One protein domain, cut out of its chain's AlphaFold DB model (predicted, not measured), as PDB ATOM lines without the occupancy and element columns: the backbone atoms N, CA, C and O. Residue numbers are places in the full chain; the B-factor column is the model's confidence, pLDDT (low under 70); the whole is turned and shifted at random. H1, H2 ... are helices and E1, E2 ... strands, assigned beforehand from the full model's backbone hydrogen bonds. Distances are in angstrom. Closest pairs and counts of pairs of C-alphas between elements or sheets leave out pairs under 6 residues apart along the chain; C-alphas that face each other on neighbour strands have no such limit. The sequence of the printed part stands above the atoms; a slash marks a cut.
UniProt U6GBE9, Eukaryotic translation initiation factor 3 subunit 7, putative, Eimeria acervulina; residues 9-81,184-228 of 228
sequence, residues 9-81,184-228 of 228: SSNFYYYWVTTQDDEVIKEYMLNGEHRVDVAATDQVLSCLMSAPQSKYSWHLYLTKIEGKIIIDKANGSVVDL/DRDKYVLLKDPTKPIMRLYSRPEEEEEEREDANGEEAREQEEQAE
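AT A GLANCE: This is residues 9 to 81 and 184 to 228 of the 228 residues of the protein "Eukaryotic translation initiation factor 3 subunit 7, putative" of Eimeria acervulina (UniProt U6GBE9). A strongly twisted sheet of four antiparallel strands has one short helix, H2, lying across it over E1, while a long lone helix, H3, sticks out from the body. A second short helix, H1, lies off toward the edge strand E2 and only grazes the sheet, and the first residues, 9 to 15, also stick out as a free tail. The printed part has 118 residues, with three named helices and four named strands in the order H1 H2 E1 E2 E3 E4 H3; the sheet's order is E2 E1 E3 E4, and the class is mixed, helices and strands. The whole is loose, with a radius of gyration of the C-alphas of 17.0 A and spans of 48 by 43 by 42 A.

HOW THE PARTS SIT: Residues 9 to 22 hold no named element. H1, residues 23 to 31, and E2, residues 68 to 72, are near each other, with 5 pairs of C-alphas within 10 A; H1 only grazes the sheet, with its residues 25 to 29. Residues 38 to 39 pair in parallel with residues 69 to 70 of E2. H2, residues 42 to 50, is on the sheet at a height of 10.1 A. It lies over E1, residues 59 to 65, and runs across the strands, at 66 degrees to E1 on the local plane; it is only just not over E3, residues 185 to 192, on which 2 of its 9 C-alphas fall. The closest C-alphas of H2 and E2 are those of Val 44 and Asp 72, 6.5 A apart. E1 and E2 form a hairpin, antiparallel at 157 degrees, with N 63 and O 70 within hydrogen-bond range at 2.8 A. E1 and E3 are antiparallel at 161 degrees, with N 62 and O 188 at 2.8 A. E3 and E4, residues 199 to 204, form a hairpin at 148 degrees, with N 189 and O 202 at 2.8 A. H3, residues 207 to 225, stands free and is not on the sheet. In H1 and H2 every O i to N i+4 pair is within hydrogen-bond range; in H3, 13 of 15 are.

IN THESE COORDINATES: H1 begins at C-alpha 23, (-9.895, -18.584, -74.201), and is 11.5 A long; H2 is 11.8 A. E1 measures 19.6 A, E2 13.1 A, E3 22.9 A and E4 15.7 A. H3, 27.7 A long, runs from C-alpha 207 at (4.526, 3.385, -75.131) to C-alpha 225 at (-6.440, 3.185, -49.645).

THE WHOLE: The two C-alphas farthest apart, those of His 34 and Glu 228, are 51.0 A apart. Residues 82 to 183 are not printed, and C-alphas 81 and 184 are 31.9 A apart across this cut. Of the links printed whole, none is long. The mean pLDDT of the printed part is 76.2; it is under 70 in 30 residues, among them 205 to 228.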
ATOM      1  N   SER A   9     -32.783  -9.559 -65.491       68.25
ATOM      2  CA  SER A   9     -31.378  -9.267 -65.142       68.25
ATOM      3  C   SER A   9     -30.836 -10.086 -63.966       68.25
ATOM      4  O   SER A   9     -29.642 -10.341 -63.902       68.25
ATOM      5  N   SER A  10     -31.697 -10.537 -63.050       67.50
ATOM      6  CA  SER A  10     -31.309 -11.402 -61.928       67.50
ATOM      7  C   SER A  10     -31.182 -12.883 -62.295       67.50
ATOM      8  O   SER A  10     -30.675 -13.662 -61.494       67.50
ATOM      9  N   ASN A  11     -31.702 -13.288 -63.455       71.06
ATOM     10  CA  ASN A  11     -31.841 -14.692 -63.841       71.06
ATOM     11  C   ASN A  11     -30.785 -15.131 -64.862       71.06
ATOM     12  O   ASN A  11     -30.571 -16.329 -65.022       71.06
ATOM     13  N   PHE A  12     -30.124 -14.180 -65.527       68.44
ATOM     14  CA  PHE A  12     -29.127 -14.445 -66.558       68.44
ATOM     15  C   PHE A  12     -27.876 -13.598 -66.353       68.44
ATOM     16  O   PHE A  12     -27.958 -12.422 -66.000       68.44
ATOM     17  N   TYR A  13     -26.723 -14.201 -66.630       68.56
ATOM     18  CA  TYR A  13     -25.454 -13.494 -66.738       68.56
ATOM     19  C   TYR A  13     -25.188 -13.181 -68.209       68.56
ATOM     20  O   TYR A  13     -25.234 -14.073 -69.054       68.56
ATOM     21  N   TYR A  14     -24.917 -11.912 -68.505       71.31
ATOM     22  CA  TYR A  14     -24.550 -11.458 -69.841       71.31
ATOM     23  C   TYR A  14     -23.036 -11.273 -69.898       71.31
ATOM     24  O   TYR A  14     -22.475 -10.520 -69.103       71.31
ATOM     25  N   TYR A  15     -22.380 -11.949 -70.841       73.88
ATOM     26  CA  TYR A  15     -20.931 -11.871 -71.013       73.88
ATOM     27  C   TYR A  15     -20.572 -11.016 -72.232       73.88
ATOM     28  O   TYR A  15     -20.960 -11.318 -73.363       73.88
ATOM     29  N   TRP A  16     -19.792  -9.960 -72.004       76.12
ATOM     30  CA  TRP A  16     -19.215  -9.091 -73.037       76.12
ATOM     31  C   TRP A  16     -17.745  -9.432 -73.288       76.12
ATOM     32  O   TRP A  16     -16.863  -8.584 -73.170       76.12
ATOM     33  N   VAL A  17     -17.481 -10.696 -73.612       83.19
ATOM     34  CA  VAL A  17     -16.113 -11.178 -73.835       83.19
ATOM     35  C   VAL A  17     -15.535 -10.528 -75.093       83.19
ATOM     36  O   VAL A  17     -16.184 -10.478 -76.142       83.19
ATOM     37  N   THR A  18     -14.331  -9.983 -74.971       88.81
ATOM     38  CA  THR A  18     -13.551  -9.465 -76.096       88.81
ATOM     39  C   THR A  18     -12.883 -10.599 -76.855       88.81
ATOM     40  O   THR A  18     -12.754 -11.717 -76.357       88.81
ATOM     41  N   THR A  19     -12.431 -10.323 -78.076       88.88
ATOM     42  CA  THR A  19     -11.692 -11.320 -78.856       88.88
ATOM     43  C   THR A  19     -10.399 -11.712 -78.136       88.88
ATOM     44  O   THR A  19      -9.997 -12.872 -78.192       88.88
ATOM     45  N   GLN A  20      -9.745 -10.761 -77.459       86.81
ATOM     46  CA  GLN A  20      -8.557 -11.043 -76.665       86.81
ATOM     47  C   GLN A  20      -8.866 -11.791 -75.377       86.81
ATOM     48  O   GLN A  20      -8.017 -12.567 -74.969       86.81
ATOM     49  N   ASP A  21     -10.019 -11.621 -74.734       88.06
ATOM     50  CA  ASP A  21     -10.317 -12.334 -73.484       88.06
ATOM     51  C   ASP A  21     -10.826 -13.766 -73.709       88.06
ATOM     52  O   ASP A  21     -10.698 -14.596 -72.813       88.06
ATOM     53  N   ASP A  22     -11.299 -14.099 -74.912       88.94
ATOM     54  CA  ASP A  22     -11.834 -15.421 -75.254       88.94
ATOM     55  C   ASP A  22     -10.748 -16.523 -75.288       88.94
ATOM     56  O   ASP A  22      -9.858 -16.555 -76.147       88.94
ATOM     57  N   GLU A  23     -10.827 -17.458 -74.336       88.38
ATOM     58  CA  GLU A  23      -9.895 -18.584 -74.201       88.38
ATOM     59  C   GLU A  23      -9.957 -19.569 -75.374       88.38
ATOM     60  O   GLU A  23      -8.928 -20.109 -75.778       88.38
ATOM     61  N   VAL A  24     -11.139 -19.774 -75.957       88.50
ATOM     62  CA  VAL A  24     -11.338 -20.707 -77.071       88.50
ATOM     63  C   VAL A  24     -10.698 -20.134 -78.329       88.50
ATOM     64  O   VAL A  24      -9.959 -20.829 -79.030       88.50
ATOM     65  N   ILE A  25     -10.916 -18.843 -78.597       87.88
ATOM     66  CA  ILE A  25     -10.260 -18.148 -79.710       87.88
ATOM     67  C   ILE A  25      -8.740 -18.176 -79.523       87.88
ATOM     68  O   ILE A  25      -8.025 -18.530 -80.464       87.88
ATOM     69  N   LYS A  26      -8.235 -17.879 -78.317       87.12
ATOM     70  CA  LYS A  26      -6.801 -17.986 -77.994       87.12
ATOM     71  C   LYS A  26      -6.251 -19.381 -78.287       87.12
ATOM     72  O   LYS A  26      -5.204 -19.501 -78.927       87.12
ATOM     73  N   GLU A  27      -6.945 -20.428 -77.850       88.88
ATOM     74  CA  GLU A  27      -6.527 -21.811 -78.071       88.88
ATOM     75  C   GLU A  27      -6.458 -22.143 -79.565       88.88
ATOM     76  O   GLU A  27      -5.436 -22.650 -80.029       88.88
ATOM     77  N   TYR A  28      -7.478 -21.783 -80.350       86.81
ATOM     78  CA  TYR A  28      -7.462 -21.989 -81.801       86.81
ATOM     79  C   TYR A  28      -6.373 -21.179 -82.506       86.81
ATOM     80  O   TYR A  28      -5.790 -21.649 -83.483       86.81
ATOM     81  N   MET A  29      -6.062 -19.979 -82.016       83.94
ATOM     82  CA  MET A  29      -4.986 -19.168 -82.571       83.94
ATOM     83  C   MET A  29      -3.598 -19.737 -82.270       83.94
ATOM     84  O   MET A  29      -2.718 -19.625 -83.123       83.94
ATOM     85  N   LEU A  30      -3.372 -20.312 -81.087       84.19
ATOM     86  CA  LEU A  30      -2.059 -20.816 -80.662       84.19
ATOM     87  C   LEU A  30      -1.822 -22.277 -81.063       84.19
ATOM     88  O   LEU A  30      -0.774 -22.597 -81.620       84.19
ATOM     89  N   ASN A  31      -2.804 -23.137 -80.798       83.00
ATOM     90  CA  ASN A  31      -2.694 -24.596 -80.850       83.00
ATOM     91  C   ASN A  31      -3.567 -25.230 -81.942       83.00
ATOM     92  O   ASN A  31      -3.588 -26.453 -82.073       83.00
ATOM     93  N   GLY A  32      -4.312 -24.425 -82.704       71.62
ATOM     94  CA  GLY A  32      -5.232 -24.922 -83.718       71.62
ATOM     95  C   GLY A  32      -4.538 -25.772 -84.782       71.62
ATOM     96  O   GLY A  32      -3.517 -25.387 -85.350       71.62
ATOM     97  N   GLU A  33      -5.145 -26.915 -85.109       72.31
ATOM     98  CA  GLU A  33      -4.734 -27.764 -86.238       72.31
ATOM     99  C   GLU A  33      -4.867 -27.023 -87.586       72.31
ATOM    100  O   GLU A  33      -4.175 -27.320 -88.562       72.31
ATOM    101  N   HIS A  34      -5.729 -26.004 -87.624       74.44
ATOM    102  CA  HIS A  34      -5.948 -25.131 -88.769       74.44
ATOM    103  C   HIS A  34      -5.241 -23.784 -88.601       74.44
ATOM    104  O   HIS A  34      -5.278 -23.159 -87.544       74.44
ATOM    105  N   ARG A  35      -4.642 -23.293 -89.691       78.31
ATOM    106  CA  ARG A  35      -4.004 -21.974 -89.743       78.31
ATOM    107  C   ARG A  35      -5.068 -20.871 -89.666       78.31
ATOM    108  O   ARG A  35      -5.773 -20.635 -90.643       78.31
ATOM    109  N   VAL A  36      -5.150 -20.194 -88.520       81.12
ATOM    110  CA  VAL A  36      -5.999 -19.010 -88.310       81.12
ATOM    111  C   VAL A  36      -5.190 -17.743 -88.595       81.12
ATOM    112  O   VAL A  36      -4.197 -17.473 -87.919       81.12
ATOM    113  N   ASP A  37      -5.617 -16.974 -89.599       82.88
ATOM    114  CA  ASP A  37      -4.992 -15.695 -89.974       82.88
ATOM    115  C   ASP A  37      -5.641 -14.492 -89.278       82.88
ATOM    116  O   ASP A  37      -4.960 -13.519 -88.960       82.88
ATOM    117  N   VAL A  38      -6.955 -14.544 -89.053       86.19
ATOM    118  CA  VAL A  38      -7.729 -13.443 -88.472       86.19
ATOM    119  C   VAL A  38      -8.675 -13.987 -87.411       86.19
ATOM    120  O   VAL A  38      -9.378 -14.963 -87.664       86.19
ATOM    121  N   ALA A  39      -8.708 -13.333 -86.254       88.06
ATOM    122  CA  ALA A  39      -9.644 -13.611 -85.173       88.06
ATOM    123  C   ALA A  39     -10.471 -12.365 -84.839       88.06
ATOM    124  O   ALA A  39      -9.937 -11.255 -84.779       88.06
ATOM    125  N   ALA A  40     -11.773 -12.558 -84.640       87.31
ATOM    126  CA  ALA A  40     -12.728 -11.529 -84.241       87.31
ATOM    127  C   ALA A  40     -13.983 -12.188 -83.652       87.31
ATOM    128  O   ALA A  40     -14.336 -13.301 -84.050       87.31
ATOM    129  N   THR A  41     -14.691 -11.480 -82.774       87.75
ATOM    130  CA  THR A  41     -16.058 -11.841 -82.374       87.75
ATOM    131  C   THR A  41     -17.084 -11.433 -83.434       87.75
ATOM    132  O   THR A  41     -16.854 -10.560 -84.277       87.75
ATOM    133  N   ASP A  42     -18.257 -12.056 -83.380       85.81
ATOM    134  CA  ASP A  42     -19.436 -11.730 -84.189       85.81
ATOM    135  C   ASP A  42     -19.870 -10.261 -84.050       85.81
ATOM    136  O   ASP A  42     -20.243  -9.653 -85.048       85.81
ATOM    137  N   GLN A  43     -19.781  -9.662 -82.861       84.81
ATOM    138  CA  GLN A  43     -20.104  -8.250 -82.624       84.81
ATOM    139  C   GLN A  43     -19.157  -7.324 -83.386       84.81
ATOM    140  O   GLN A  43     -19.597  -6.439 -84.121       84.81
ATOM    141  N   VAL A  44     -17.850  -7.566 -83.255       87.00
ATOM    142  CA  VAL A  44     -16.806  -6.812 -83.959       87.00
ATOM    143  C   VAL A  44     -16.959  -6.975 -85.470       87.00
ATOM    144  O   VAL A  44     -16.919  -5.993 -86.216       87.00
ATOM    145  N   LEU A  45     -17.198  -8.205 -85.931       85.62
ATOM    146  CA  LEU A  45     -17.400  -8.496 -87.344       85.62
ATOM    147  C   LEU A  45     -18.673  -7.832 -87.888       85.62
ATOM    148  O   LEU A  45     -18.644  -7.245 -88.969       85.62
ATOM    149  N   SER A  46     -19.768  -7.874 -87.130       83.81
ATOM    150  CA  SER A  46     -21.043  -7.240 -87.488       83.81
ATOM    151  C   SER A  46     -20.905  -5.721 -87.576       83.81
ATOM    152  O   SER A  46     -21.395  -5.110 -88.529       83.81
ATOM    153  N   CYS A  47     -20.184  -5.105 -86.634       86.06
ATOM    154  CA  CYS A  47     -19.844  -3.682 -86.670       86.06
ATOM    155  C   CYS A  47     -19.046  -3.333 -87.938       86.06
ATOM    156  O   CYS A  47     -19.382  -2.391 -88.653       86.06
ATOM    157  N   LEU A  48     -18.045  -4.149 -88.287       84.25
ATOM    158  CA  LEU A  48     -17.232  -3.930 -89.483       84.25
ATOM    159  C   LEU A  48     -18.030  -4.104 -90.789       84.25
ATOM    160  O   LEU A  48     -17.864  -3.315 -91.718       84.25
ATOM    161  N   MET A  49     -18.915  -5.103 -90.871       83.44
ATOM    162  CA  MET A  49     -19.773  -5.340 -92.041       83.44
ATOM    163  C   MET A  49     -20.827  -4.238 -92.231       83.44
ATOM    164  O   MET A  49     -21.153  -3.883 -93.362       83.44
ATOM    165  N   SER A  50     -21.331  -3.668 -91.132       81.62
ATOM    166  CA  SER A  50     -22.312  -2.570 -91.133       81.62
ATOM    167  C   SER A  50     -21.681  -1.170 -91.146       81.62
ATOM    168  O   SER A  50     -22.395  -0.166 -91.212       81.62
ATOM    169  N   ALA A  51     -20.347  -1.080 -91.186       81.25
ATOM    170  CA  ALA A  51     -19.594   0.172 -91.232       81.25
ATOM    171  C   ALA A  51     -20.068   1.195 -92.287       81.25
ATOM    172  O   ALA A  51     -20.053   2.390 -91.979       81.25
ATOM    173  N   PRO A  52     -20.498   0.797 -93.509       79.62
ATOM    174  CA  PRO A  52     -20.994   1.749 -94.504       79.62
ATOM    175  C   PRO A  52     -22.303   2.441 -94.106       79.62
ATOM    176  O   PRO A  52     -22.556   3.558 -94.549       79.62
ATOM    177  N   GLN A  53     -23.133   1.784 -93.290       81.44
ATOM    178  CA  GLN A  53     -24.445   2.289 -92.871       81.44
ATOM    179  C   GLN A  53     -24.386   3.043 -91.537       81.44
ATOM    180  O   GLN A  53     -25.285   3.825 -91.229       81.44
ATOM    181  N   SER A  54     -23.321   2.838 -90.760       82.62
ATOM    182  CA  SER A  54     -23.119   3.524 -89.489       82.62
ATOM    183  C   SER A  54     -22.786   5.011 -89.694       82.62
ATOM    184  O   SER A  54     -21.854   5.387 -90.419       82.62
ATOM    185  N   LYS A  55     -23.566   5.869 -89.030       83.06
ATOM    186  CA  LYS A  55     -23.356   7.317 -88.935       83.06
ATOM    187  C   LYS A  55     -22.547   7.691 -87.695       83.06
ATOM    188  O   LYS A  55     -21.767   8.636 -87.759       83.06
ATOM    189  N   TYR A  56     -22.731   6.994 -86.576       84.38
ATOM    190  CA  TYR A  56     -22.015   7.294 -85.343       84.38
ATOM    191  C   TYR A  56     -20.554   6.847 -85.404       84.38
ATOM    192  O   TYR A  56     -20.168   5.960 -86.164       84.38
ATOM    193  N   SER A  57     -19.715   7.520 -84.615       86.81
ATOM    194  CA  SER A  57     -18.310   7.145 -84.498       86.81
ATOM    195  C   SER A  57     -18.167   5.939 -83.583       86.81
ATOM    196  O   SER A  57     -18.782   5.872 -82.521       86.81
ATOM    197  N   TRP A  58     -17.304   5.023 -83.988       89.75
ATOM    198  CA  TRP A  58     -16.858   3.884 -83.205       89.75
ATOM    199  C   TRP A  58     -15.394   3.617 -83.535       89.75
ATOM    200  O   TRP A  58     -14.869   4.078 -84.558       89.75
ATOM    201  N   HIS A  59     -14.728   2.884 -82.651       88.38
ATOM    202  CA  HIS A  59     -13.353   2.459 -82.847       88.38
ATOM    203  C   HIS A  59     -13.192   0.978 -82.510       88.38
ATOM    204  O   HIS A  59     -13.864   0.460 -81.617       88.38
ATOM    205  N   LEU A  60     -12.296   0.320 -83.240       89.94
ATOM    206  CA  LEU A  60     -11.881  -1.062 -83.024       89.94
ATOM    207  C   LEU A  60     -10.360  -1.117 -82.893       89.94
ATOM    208  O   LEU A  60      -9.641  -0.353 -83.543       89.94
ATOM    209  N   TYR A  61      -9.877  -2.043 -82.079       89.00
ATOM    210  CA  TYR A  61      -8.461  -2.322 -81.890       89.00
ATOM    211  C   TYR A  61      -8.033  -3.439 -82.828       89.00
ATOM    212  O   TYR A  61      -8.699  -4.463 -82.938       89.00
ATOM    213  N   LEU A  62      -6.929  -3.246 -83.535       88.88
ATOM    214  CA  LEU A  62      -6.328  -4.271 -84.377       88.88
ATOM    215  C   LEU A  62      -4.932  -4.548 -83.843       88.88
ATOM    216  O   LEU A  62      -4.095  -3.654 -83.793       88.88
ATOM    217  N   THR A  63      -4.669  -5.793 -83.476       86.38
ATOM    218  CA  THR A  63      -3.349  -6.226 -83.019       86.38
ATOM    219  C   THR A  63      -2.799  -7.221 -84.025       86.38
ATOM    220  O   THR A  63      -3.404  -8.272 -84.249       86.38
ATOM    221  N   LYS A  64      -1.673  -6.890 -84.664       83.19
ATOM    222  CA  LYS A  64      -0.979  -7.806 -85.573       83.19
ATOM    223  C   LYS A  64       0.175  -8.472 -84.834       83.19
ATOM    224  O   LYS A  64       1.056  -7.778 -84.342       83.19
ATOM    225  N   ILE A  65       0.165  -9.802 -84.772       84.06
ATOM    226  CA  ILE A  65       1.191 -10.617 -84.110       84.06
ATOM    227  C   ILE A  65       1.595 -11.737 -85.066       84.06
ATOM    228  O   ILE A  65       0.775 -12.589 -85.396       84.06
ATOM    229  N   GLU A  66       2.849 -11.739 -85.522       79.56
ATOM    230  CA  GLU A  66       3.434 -12.848 -86.307       79.56
ATOM    231  C   GLU A  66       2.599 -13.235 -87.546       79.56
ATOM    232  O   GLU A  66       2.395 -14.407 -87.868       79.56
ATOM    233  N   GLY A  67       2.065 -12.230 -88.246       74.38
ATOM    234  CA  GLY A  67       1.224 -12.423 -89.430       74.38
ATOM    235  C   GLY A  67      -0.238 -12.789 -89.143       74.38
ATOM    236  O   GLY A  67      -1.015 -12.881 -90.091       74.38
ATOM    237  N   LYS A  68      -0.627 -12.937 -87.872       80.94
ATOM    238  CA  LYS A  68      -2.020 -13.079 -87.427       80.94
ATOM    239  C   LYS A  68      -2.584 -11.718 -87.034       80.94
ATOM    240  O   LYS A  68      -1.856 -10.872 -86.517       80.94
ATOM    241  N   ILE A  69      -3.873 -11.502 -87.273       84.88
ATOM    242  CA  ILE A  69      -4.570 -10.256 -86.941       84.88
ATOM    243  C   ILE A  69      -5.690 -10.563 -85.955       84.88
ATOM    244  O   ILE A  69      -6.564 -11.379 -86.229       84.88
ATOM    245  N   ILE A  70      -5.684  -9.873 -84.823       88.06
ATOM    246  CA  ILE A  70      -6.765  -9.904 -83.840       88.06
ATOM    247  C   ILE A  70      -7.509  -8.584 -83.953       88.06
ATOM    248  O   ILE A  70      -6.896  -7.525 -83.817       88.06
ATOM    249  N   ILE A  71      -8.810  -8.645 -84.228       89.25
ATOM    250  CA  ILE A  71      -9.688  -7.476 -84.230       89.25
ATOM    251  C   ILE A  71     -10.523  -7.520 -82.960       89.25
ATOM    252  O   ILE A  71     -11.172  -8.525 -82.669       89.25
ATOM    253  N   ASP A  72     -10.512  -6.424 -82.217       92.12
ATOM    254  CA  ASP A  72     -11.125  -6.358 -80.906       92.12
ATOM    255  C   ASP A  72     -11.820  -5.025 -80.621       92.12
ATOM    256  O   ASP A  72     -11.674  -4.044 -81.355       92.12
ATOM    257  N   LYS A  73     -12.588  -4.994 -79.536       88.31
ATOM    258  CA  LYS A  73     -13.240  -3.805 -78.978       88.31
ATOM    259  C   LYS A  73     -12.744  -3.563 -77.550       88.31
ATOM    260  O   LYS A  73     -12.326  -4.498 -76.879       88.31
ATOM    261  N   ALA A  74     -12.859  -2.331 -77.059       87.75
ATOM    262  CA  ALA A  74     -12.733  -2.082 -75.621       87.75
ATOM    263  C   ALA A  74     -13.945  -2.642 -74.856       87.75
ATOM    264  O   ALA A  74     -15.067  -2.675 -75.377       87.75
ATOM    265  N   ASN A  75     -13.731  -3.028 -73.599       81.12
ATOM    266  CA  ASN A  75     -14.808  -3.416 -72.686       81.12
ATOM    267  C   ASN A  75     -15.686  -2.191 -72.405       81.12
ATOM    268  O   ASN A  75     -15.176  -1.132 -72.048       81.12
ATOM    269  N   GLY A  76     -17.004  -2.319 -72.593       79.69
ATOM    270  CA  GLY A  76     -17.931  -1.193 -72.439       79.69
ATOM    271  C   GLY A  76     -17.837  -0.155 -73.564       79.69
ATOM    272  O   GLY A  76     -18.273   0.982 -73.391       79.69
ATOM    273  N   SER A  77     -17.259  -0.523 -74.713       83.38
ATOM    274  CA  SER A  77     -17.231   0.342 -75.892       83.38
ATOM    275  C   SER A  77     -18.646   0.637 -76.392       83.38
ATOM    276  O   SER A  77     -19.572  -0.152 -76.221       83.38
ATOM    277  N   VAL A  78     -18.799   1.742 -77.123       83.12
ATOM    278  CA  VAL A  78     -20.041   2.081 -77.838       83.12
ATOM    279  C   VAL A  78     -20.493   0.989 -78.813       83.12
ATOM    280  O   VAL A  78     -21.661   0.959 -79.174       83.12
ATOM    281  N   VAL A  79     -19.592   0.083 -79.211       85.19
ATOM    282  CA  VAL A  79     -19.890  -1.096 -80.043       85.19
ATOM    283  C   VAL A  79     -20.797  -2.104 -79.320       85.19
ATOM    284  O   VAL A  79     -21.538  -2.829 -79.978       85.19
ATOM    285  N   ASP A  80     -20.779  -2.130 -77.984       82.69
ATOM    286  CA  ASP A  80     -21.666  -2.981 -77.175       82.69
ATOM    287  C   ASP A  80     -23.074  -2.389 -77.026       82.69
ATOM    288  O   ASP A  80     -24.015  -3.086 -76.639       82.69
ATOM    289  N   LEU A  81     -23.226  -1.096 -77.320       80.75
ATOM    290  CA  LEU A  81     -24.483  -0.380 -77.184       80.75
ATOM    291  C   LEU A  81     -25.254  -0.410 -78.501       80.75
ATOM    292  O   LEU A  81     -24.727  -0.111 -79.573       80.75
ATOM    293  N   ASP A 184       5.055  -6.565 -88.225       53.22
ATOM    294  CA  ASP A 184       4.689  -7.856 -87.607       53.22
ATOM    295  C   ASP A 184       4.334  -7.815 -86.110       53.22
ATOM    296  O   ASP A 184       3.853  -8.828 -85.596       53.22
ATOM    297  N   ARG A 185       4.516  -6.669 -85.438       56.22
ATOM    298  CA  ARG A 185       4.098  -6.413 -84.047       56.22
ATOM    299  C   ARG A 185       3.637  -4.969 -83.871       56.22
ATOM    300  O   ARG A 185       4.286  -4.184 -83.199       56.22
ATOM    301  N   ASP A 186       2.536  -4.625 -84.522       74.31
ATOM    302  CA  ASP A 186       1.972  -3.282 -84.435       74.31
ATOM    303  C   ASP A 186       0.536  -3.359 -83.909       74.31
ATOM    304  O   ASP A 186      -0.274  -4.190 -84.352       74.31
ATOM    305  N   LYS A 187       0.219  -2.451 -82.986       82.50
ATOM    306  CA  LYS A 187      -1.145  -2.166 -82.548       82.50
ATOM    307  C   LYS A 187      -1.700  -1.030 -83.395       82.50
ATOM    308  O   LYS A 187      -1.012  -0.059 -83.714       82.50
ATOM    309  N   TYR A 188      -2.959  -1.146 -83.776       84.12
ATOM    310  CA  TYR A 188      -3.653  -0.152 -84.573       84.12
ATOM    311  C   TYR A 188      -5.040   0.118 -84.009       84.12
ATOM    312  O   TYR A 188      -5.657  -0.733 -83.372       84.12
ATOM    313  N   VAL A 189      -5.556   1.303 -84.306       84.75
ATOM    314  CA  VAL A 189      -6.932   1.693 -84.024       84.75
ATOM    315  C   VAL A 189      -7.612   2.020 -85.344       84.75
ATOM    316  O   VAL A 189      -7.185   2.915 -86.077       84.75
ATOM    317  N   LEU A 190      -8.670   1.283 -85.662       86.81
ATOM    318  CA  LEU A 190      -9.563   1.598 -86.768       86.81
ATOM    319  C   LEU A 190     -10.675   2.499 -86.241       86.81
ATOM    320  O   LEU A 190     -11.449   2.079 -85.389       86.81
ATOM    321  N   LEU A 191     -10.763   3.722 -86.754       85.56
ATOM    322  CA  LEU A 191     -11.749   4.719 -86.348       85.56
ATOM    323  C   LEU A 191     -12.705   5.028 -87.500       85.56
ATOM    324  O   LEU A 191     -12.268   5.371 -88.606       85.56
ATOM    325  N   LYS A 192     -14.009   5.003 -87.219       85.81
ATOM    326  CA  LYS A 192     -15.036   5.533 -88.117       85.81
ATOM    327  C   LYS A 192     -15.298   7.006 -87.812       85.81
ATOM    328  O   LYS A 192     -15.636   7.374 -86.688       85.81
ATOM    329  N   ASP A 193     -15.153   7.856 -88.826       81.31
ATOM    330  CA  ASP A 193     -15.460   9.286 -88.719       81.31
ATOM    331  C   ASP A 193     -16.989   9.488 -88.580       81.31
ATOM    332  O   ASP A 193     -17.739   8.898 -89.366       81.31
ATOM    333  N   PRO A 194     -17.470  10.294 -87.612       80.31
ATOM    334  CA  PRO A 194     -18.904  10.546 -87.420       80.31
ATOM    335  C   PRO A 194     -19.500  11.500 -88.463       80.31
ATOM    336  O   PRO A 194     -20.706  11.528 -88.681       80.31
ATOM    337  N   THR A 195     -18.668  12.327 -89.095       77.06
ATOM    338  CA  THR A 195     -19.113  13.376 -90.026       77.06
ATOM    339  C   THR A 195     -18.932  12.979 -91.483       77.06
ATOM    340  O   THR A 195     -19.605  13.505 -92.368       77.06
ATOM    341  N   LYS A 196     -18.003  12.056 -91.747       75.31
ATOM    342  CA  LYS A 196     -17.638  11.608 -93.089       75.31
ATOM    343  C   LYS A 196     -17.794  10.089 -93.200       75.31
ATOM    344  O   LYS A 196     -17.453   9.362 -92.266       75.31
ATOM    345  N   PRO A 197     -18.227   9.557 -94.355       76.50
ATOM    346  CA  PRO A 197     -18.280   8.116 -94.603       76.50
ATOM    347  C   PRO A 197     -16.871   7.560 -94.891       76.50
ATOM    348  O   PRO A 197     -16.615   6.976 -95.935       76.50
ATOM    349  N   ILE A 198     -15.921   7.801 -93.984       79.44
ATOM    350  CA  ILE A 198     -14.533   7.355 -94.092       79.44
ATOM    351  C   ILE A 198     -14.113   6.652 -92.804       79.44
ATOM    352  O   ILE A 198     -14.424   7.107 -91.702       79.44
ATOM    353  N   MET A 199     -13.386   5.550 -92.960       82.69
ATOM    354  CA  MET A 199     -12.665   4.897 -91.874       82.69
ATOM    355  C   MET A 199     -11.179   5.202 -92.002       82.69
ATOM    356  O   MET A 199     -10.645   5.264 -93.113       82.69
ATOM    357  N   ARG A 200     -10.513   5.405 -90.869       81.75
ATOM    358  CA  ARG A 200      -9.076   5.665 -90.805       81.75
ATOM    359  C   ARG A 200      -8.419   4.669 -89.870       81.75
ATOM    360  O   ARG A 200      -8.928   4.416 -88.786       81.75
ATOM    361  N   LEU A 201      -7.294   4.130 -90.312       80.50
ATOM    362  CA  LEU A 201      -6.447   3.267 -89.509       80.50
ATOM    363  C   LEU A 201      -5.291   4.099 -88.956       80.50
ATOM    364  O   LEU A 201      -4.572   4.739 -89.725       80.50
ATOM    365  N   TYR A 202      -5.125   4.075 -87.643       80.56
ATOM    366  CA  TYR A 202      -4.044   4.738 -86.925       80.56
ATOM    367  C   TYR A 202      -3.123   3.682 -86.333       80.56
ATOM    368  O   TYR A 202      -3.608   2.728 -85.733       80.56
ATOM    369  N   SER A 203      -1.810   3.827 -86.492       80.62
ATOM    370  CA  SER A 203      -0.839   3.048 -85.718       80.62
ATOM    371  C   SER A 203      -0.779   3.602 -84.301       80.62
ATOM    372  O   SER A 203      -0.624   4.814 -84.134       80.62
ATOM    373  N   ARG A 204      -0.888   2.730 -83.303       75.75
ATOM    374  CA  ARG A 204      -0.715   3.076 -81.895       75.75
ATOM    375  C   ARG A 204       0.680   2.614 -81.450       75.75
ATOM    376  O   ARG A 204       0.955   1.420 -81.564       75.75
ATOM    377  N   PRO A 205       1.561   3.521 -80.998       69.06
ATOM    378  CA  PRO A 205       2.847   3.128 -80.425       69.06
ATOM    379  C   PRO A 205       2.642   2.395 -79.087       69.06
ATOM    380  O   PRO A 205       1.707   2.711 -78.354       69.06
ATOM    381  N   GLU A 206       3.501   1.414 -78.786       61.41
ATOM    382  CA  GLU A 206       3.409   0.578 -77.569       61.41
ATOM    383  C   GLU A 206       3.540   1.399 -76.268       61.41
ATOM    384  O   GLU A 206       2.905   1.066 -75.273       61.41
ATOM    385  N   GLU A 207       4.264   2.522 -76.297       53.31
ATOM    386  CA  GLU A 207       4.526   3.385 -75.131       53.31
ATOM    387  C   GLU A 207       3.247   4.001 -74.518       53.31
ATOM    388  O   GLU A 207       3.155   4.166 -73.307       53.31
ATOM    389  N   GLU A 208       2.206   4.275 -75.317       55.91
ATOM    390  CA  GLU A 208       0.950   4.872 -74.820       55.91
ATOM    391  C   GLU A 208       0.018   3.873 -74.096       55.91
ATOM    392  O   GLU A 208      -1.105   4.232 -73.717       55.91
ATOM    393  N   GLU A 209       0.385   2.594 -74.000       53.38
ATOM    394  CA  GLU A 209      -0.355   1.597 -73.210       53.38
ATOM    395  C   GLU A 209       0.232   1.400 -71.824       53.38
ATOM    396  O   GLU A 209      -0.550   1.408 -70.879       53.38
ATOM    397  N   GLU A 210       1.558   1.329 -71.694       48.69
ATOM    398  CA  GLU A 210       2.228   1.258 -70.387       48.69
ATOM    399  C   GLU A 210       1.816   2.454 -69.517       48.69
ATOM    400  O   GLU A 210       1.342   2.271 -68.402       48.69
ATOM    401  N   GLU A 211       1.804   3.667 -70.082       52.38
ATOM    402  CA  GLU A 211       1.369   4.871 -69.359       52.38
ATOM    403  C   GLU A 211      -0.109   4.837 -68.921       52.38
ATOM    404  O   GLU A 211      -0.471   5.440 -67.910       52.38
ATOM    405  N   ARG A 212      -0.994   4.153 -69.666       56.25
ATOM    406  CA  ARG A 212      -2.423   4.051 -69.311       56.25
ATOM    407  C   ARG A 212      -2.698   2.918 -68.332       56.25
ATOM    408  O   ARG A 212      -3.591   3.064 -67.501       56.25
ATOM    409  N   GLU A 213      -1.987   1.803 -68.448       53.69
ATOM    410  CA  GLU A 213      -2.063   0.699 -67.491       53.69
ATOM    411  C   GLU A 213      -1.486   1.118 -66.135       53.69
ATOM    412  O   GLU A 213      -2.111   0.846 -65.110       53.69
ATOM    413  N   ASP A 214      -0.383   1.872 -66.131       49.12
ATOM    414  CA  ASP A 214       0.207   2.448 -64.921       49.12
ATOM    415  C   ASP A 214      -0.734   3.472 -64.272       49.12
ATOM    416  O   ASP A 214      -1.013   3.370 -63.078       49.12
ATOM    417  N   ALA A 215      -1.320   4.392 -65.049       55.19
ATOM    418  CA  ALA A 215      -2.270   5.375 -64.520       55.19
ATOM    419  C   ALA A 215      -3.543   4.726 -63.944       55.19
ATOM    420  O   ALA A 215      -4.004   5.097 -62.866       55.19
ATOM    421  N   ASN A 216      -4.103   3.722 -64.625       49.66
ATOM    422  CA  ASN A 216      -5.296   3.013 -64.153       49.66
ATOM    423  C   ASN A 216      -4.981   2.117 -62.934       49.66
ATOM    424  O   ASN A 216      -5.828   1.914 -62.064       49.66
ATOM    425  N   GLY A 217      -3.752   1.596 -62.845       55.09
ATOM    426  CA  GLY A 217      -3.250   0.865 -61.682       55.09
ATOM    427  C   GLY A 217      -2.986   1.757 -60.464       55.09
ATOM    428  O   GLY A 217      -3.212   1.321 -59.334       55.09
ATOM    429  N   GLU A 218      -2.544   2.999 -60.670       52.78
ATOM    430  CA  GLU A 218      -2.400   4.010 -59.615       52.78
ATOM    431  C   GLU A 218      -3.769   4.483 -59.100       52.78
ATOM    432  O   GLU A 218      -3.998   4.455 -57.891       52.78
ATOM    433  N   GLU A 219      -4.721   4.789 -59.990       50.72
ATOM    434  CA  GLU A 219      -6.090   5.171 -59.604       50.72
ATOM    435  C   GLU A 219      -6.825   4.056 -58.835       50.72
ATOM    436  O   GLU A 219      -7.574   4.337 -57.896       50.72
ATOM    437  N   ALA A 220      -6.597   2.784 -59.183       52.81
ATOM    438  CA  ALA A 220      -7.162   1.646 -58.456       52.81
ATOM    439  C   ALA A 220      -6.573   1.494 -57.038       52.81
ATOM    440  O   ALA A 220      -7.310   1.186 -56.100       52.81
ATOM    441  N   ARG A 221      -5.269   1.757 -56.859       55.19
ATOM    442  CA  ARG A 221      -4.602   1.717 -55.542       55.19
ATOM    443  C   ARG A 221      -5.046   2.863 -54.635       55.19
ATOM    444  O   ARG A 221      -5.264   2.643 -53.446       55.19
ATOM    445  N   GLU A 222      -5.239   4.060 -55.188       55.44
ATOM    446  CA  GLU A 222      -5.740   5.214 -54.429       55.44
ATOM    447  C   GLU A 222      -7.195   5.028 -53.964       55.44
ATOM    448  O   GLU A 222      -7.577   5.525 -52.902       55.44
ATOM    449  N   GLN A 223      -8.013   4.295 -54.726       52.03
ATOM    450  CA  GLN A 223      -9.386   3.962 -54.334       52.03
ATOM    451  C   GLN A 223      -9.448   2.871 -53.252       52.03
ATOM    452  O   GLN A 223     -10.342   2.924 -52.407       52.03
ATOM    453  N   GLU A 224      -8.503   1.922 -53.230       53.50
ATOM    454  CA  GLU A 224      -8.384   0.935 -52.145       53.50
ATOM    455  C   GLU A 224      -7.900   1.570 -50.829       53.50
ATOM    456  O   GLU A 224      -8.480   1.286 -49.784       53.50
ATOM    457  N   GLU A 225      -6.925   2.489 -50.857       55.41
ATOM    458  CA  GLU A 225      -6.440   3.185 -49.645       55.41
ATOM    459  C   GLU A 225      -7.470   4.146 -49.022       55.41
ATOM    460  O   GLU A 225      -7.381   4.461 -47.838       55.41
ATOM    461  N   GLN A 226      -8.457   4.624 -49.787       49.84
ATOM    462  CA  GLN A 226      -9.546   5.466 -49.267       49.84
ATOM    463  C   GLN A 226     -10.746   4.663 -48.738       49.84
ATOM    464  O   GLN A 226     -11.648   5.245 -48.128       49.84
ATOM    465  N   ALA A 227     -10.781   3.352 -48.987       53.91
ATOM    466  CA  ALA A 227     -11.841   2.452 -48.538       53.91
ATOM    467  C   ALA A 227     -11.507   1.708 -47.226       53.91
ATOM    468  O   ALA A 227     -12.379   1.006 -46.701       53.91
ATOM    469  N   GLU A 228     -10.290   1.879 -46.694       43.03
ATOM    470  CA  GLU A 228      -9.810   1.353 -45.400       43.03
ATOM    471  C   GLU A 228      -9.798   2.436 -44.301       43.03
ATOM    472  O   GLU A 228     -10.182   2.110 -43.150       43.03
TER     473      GLU A 228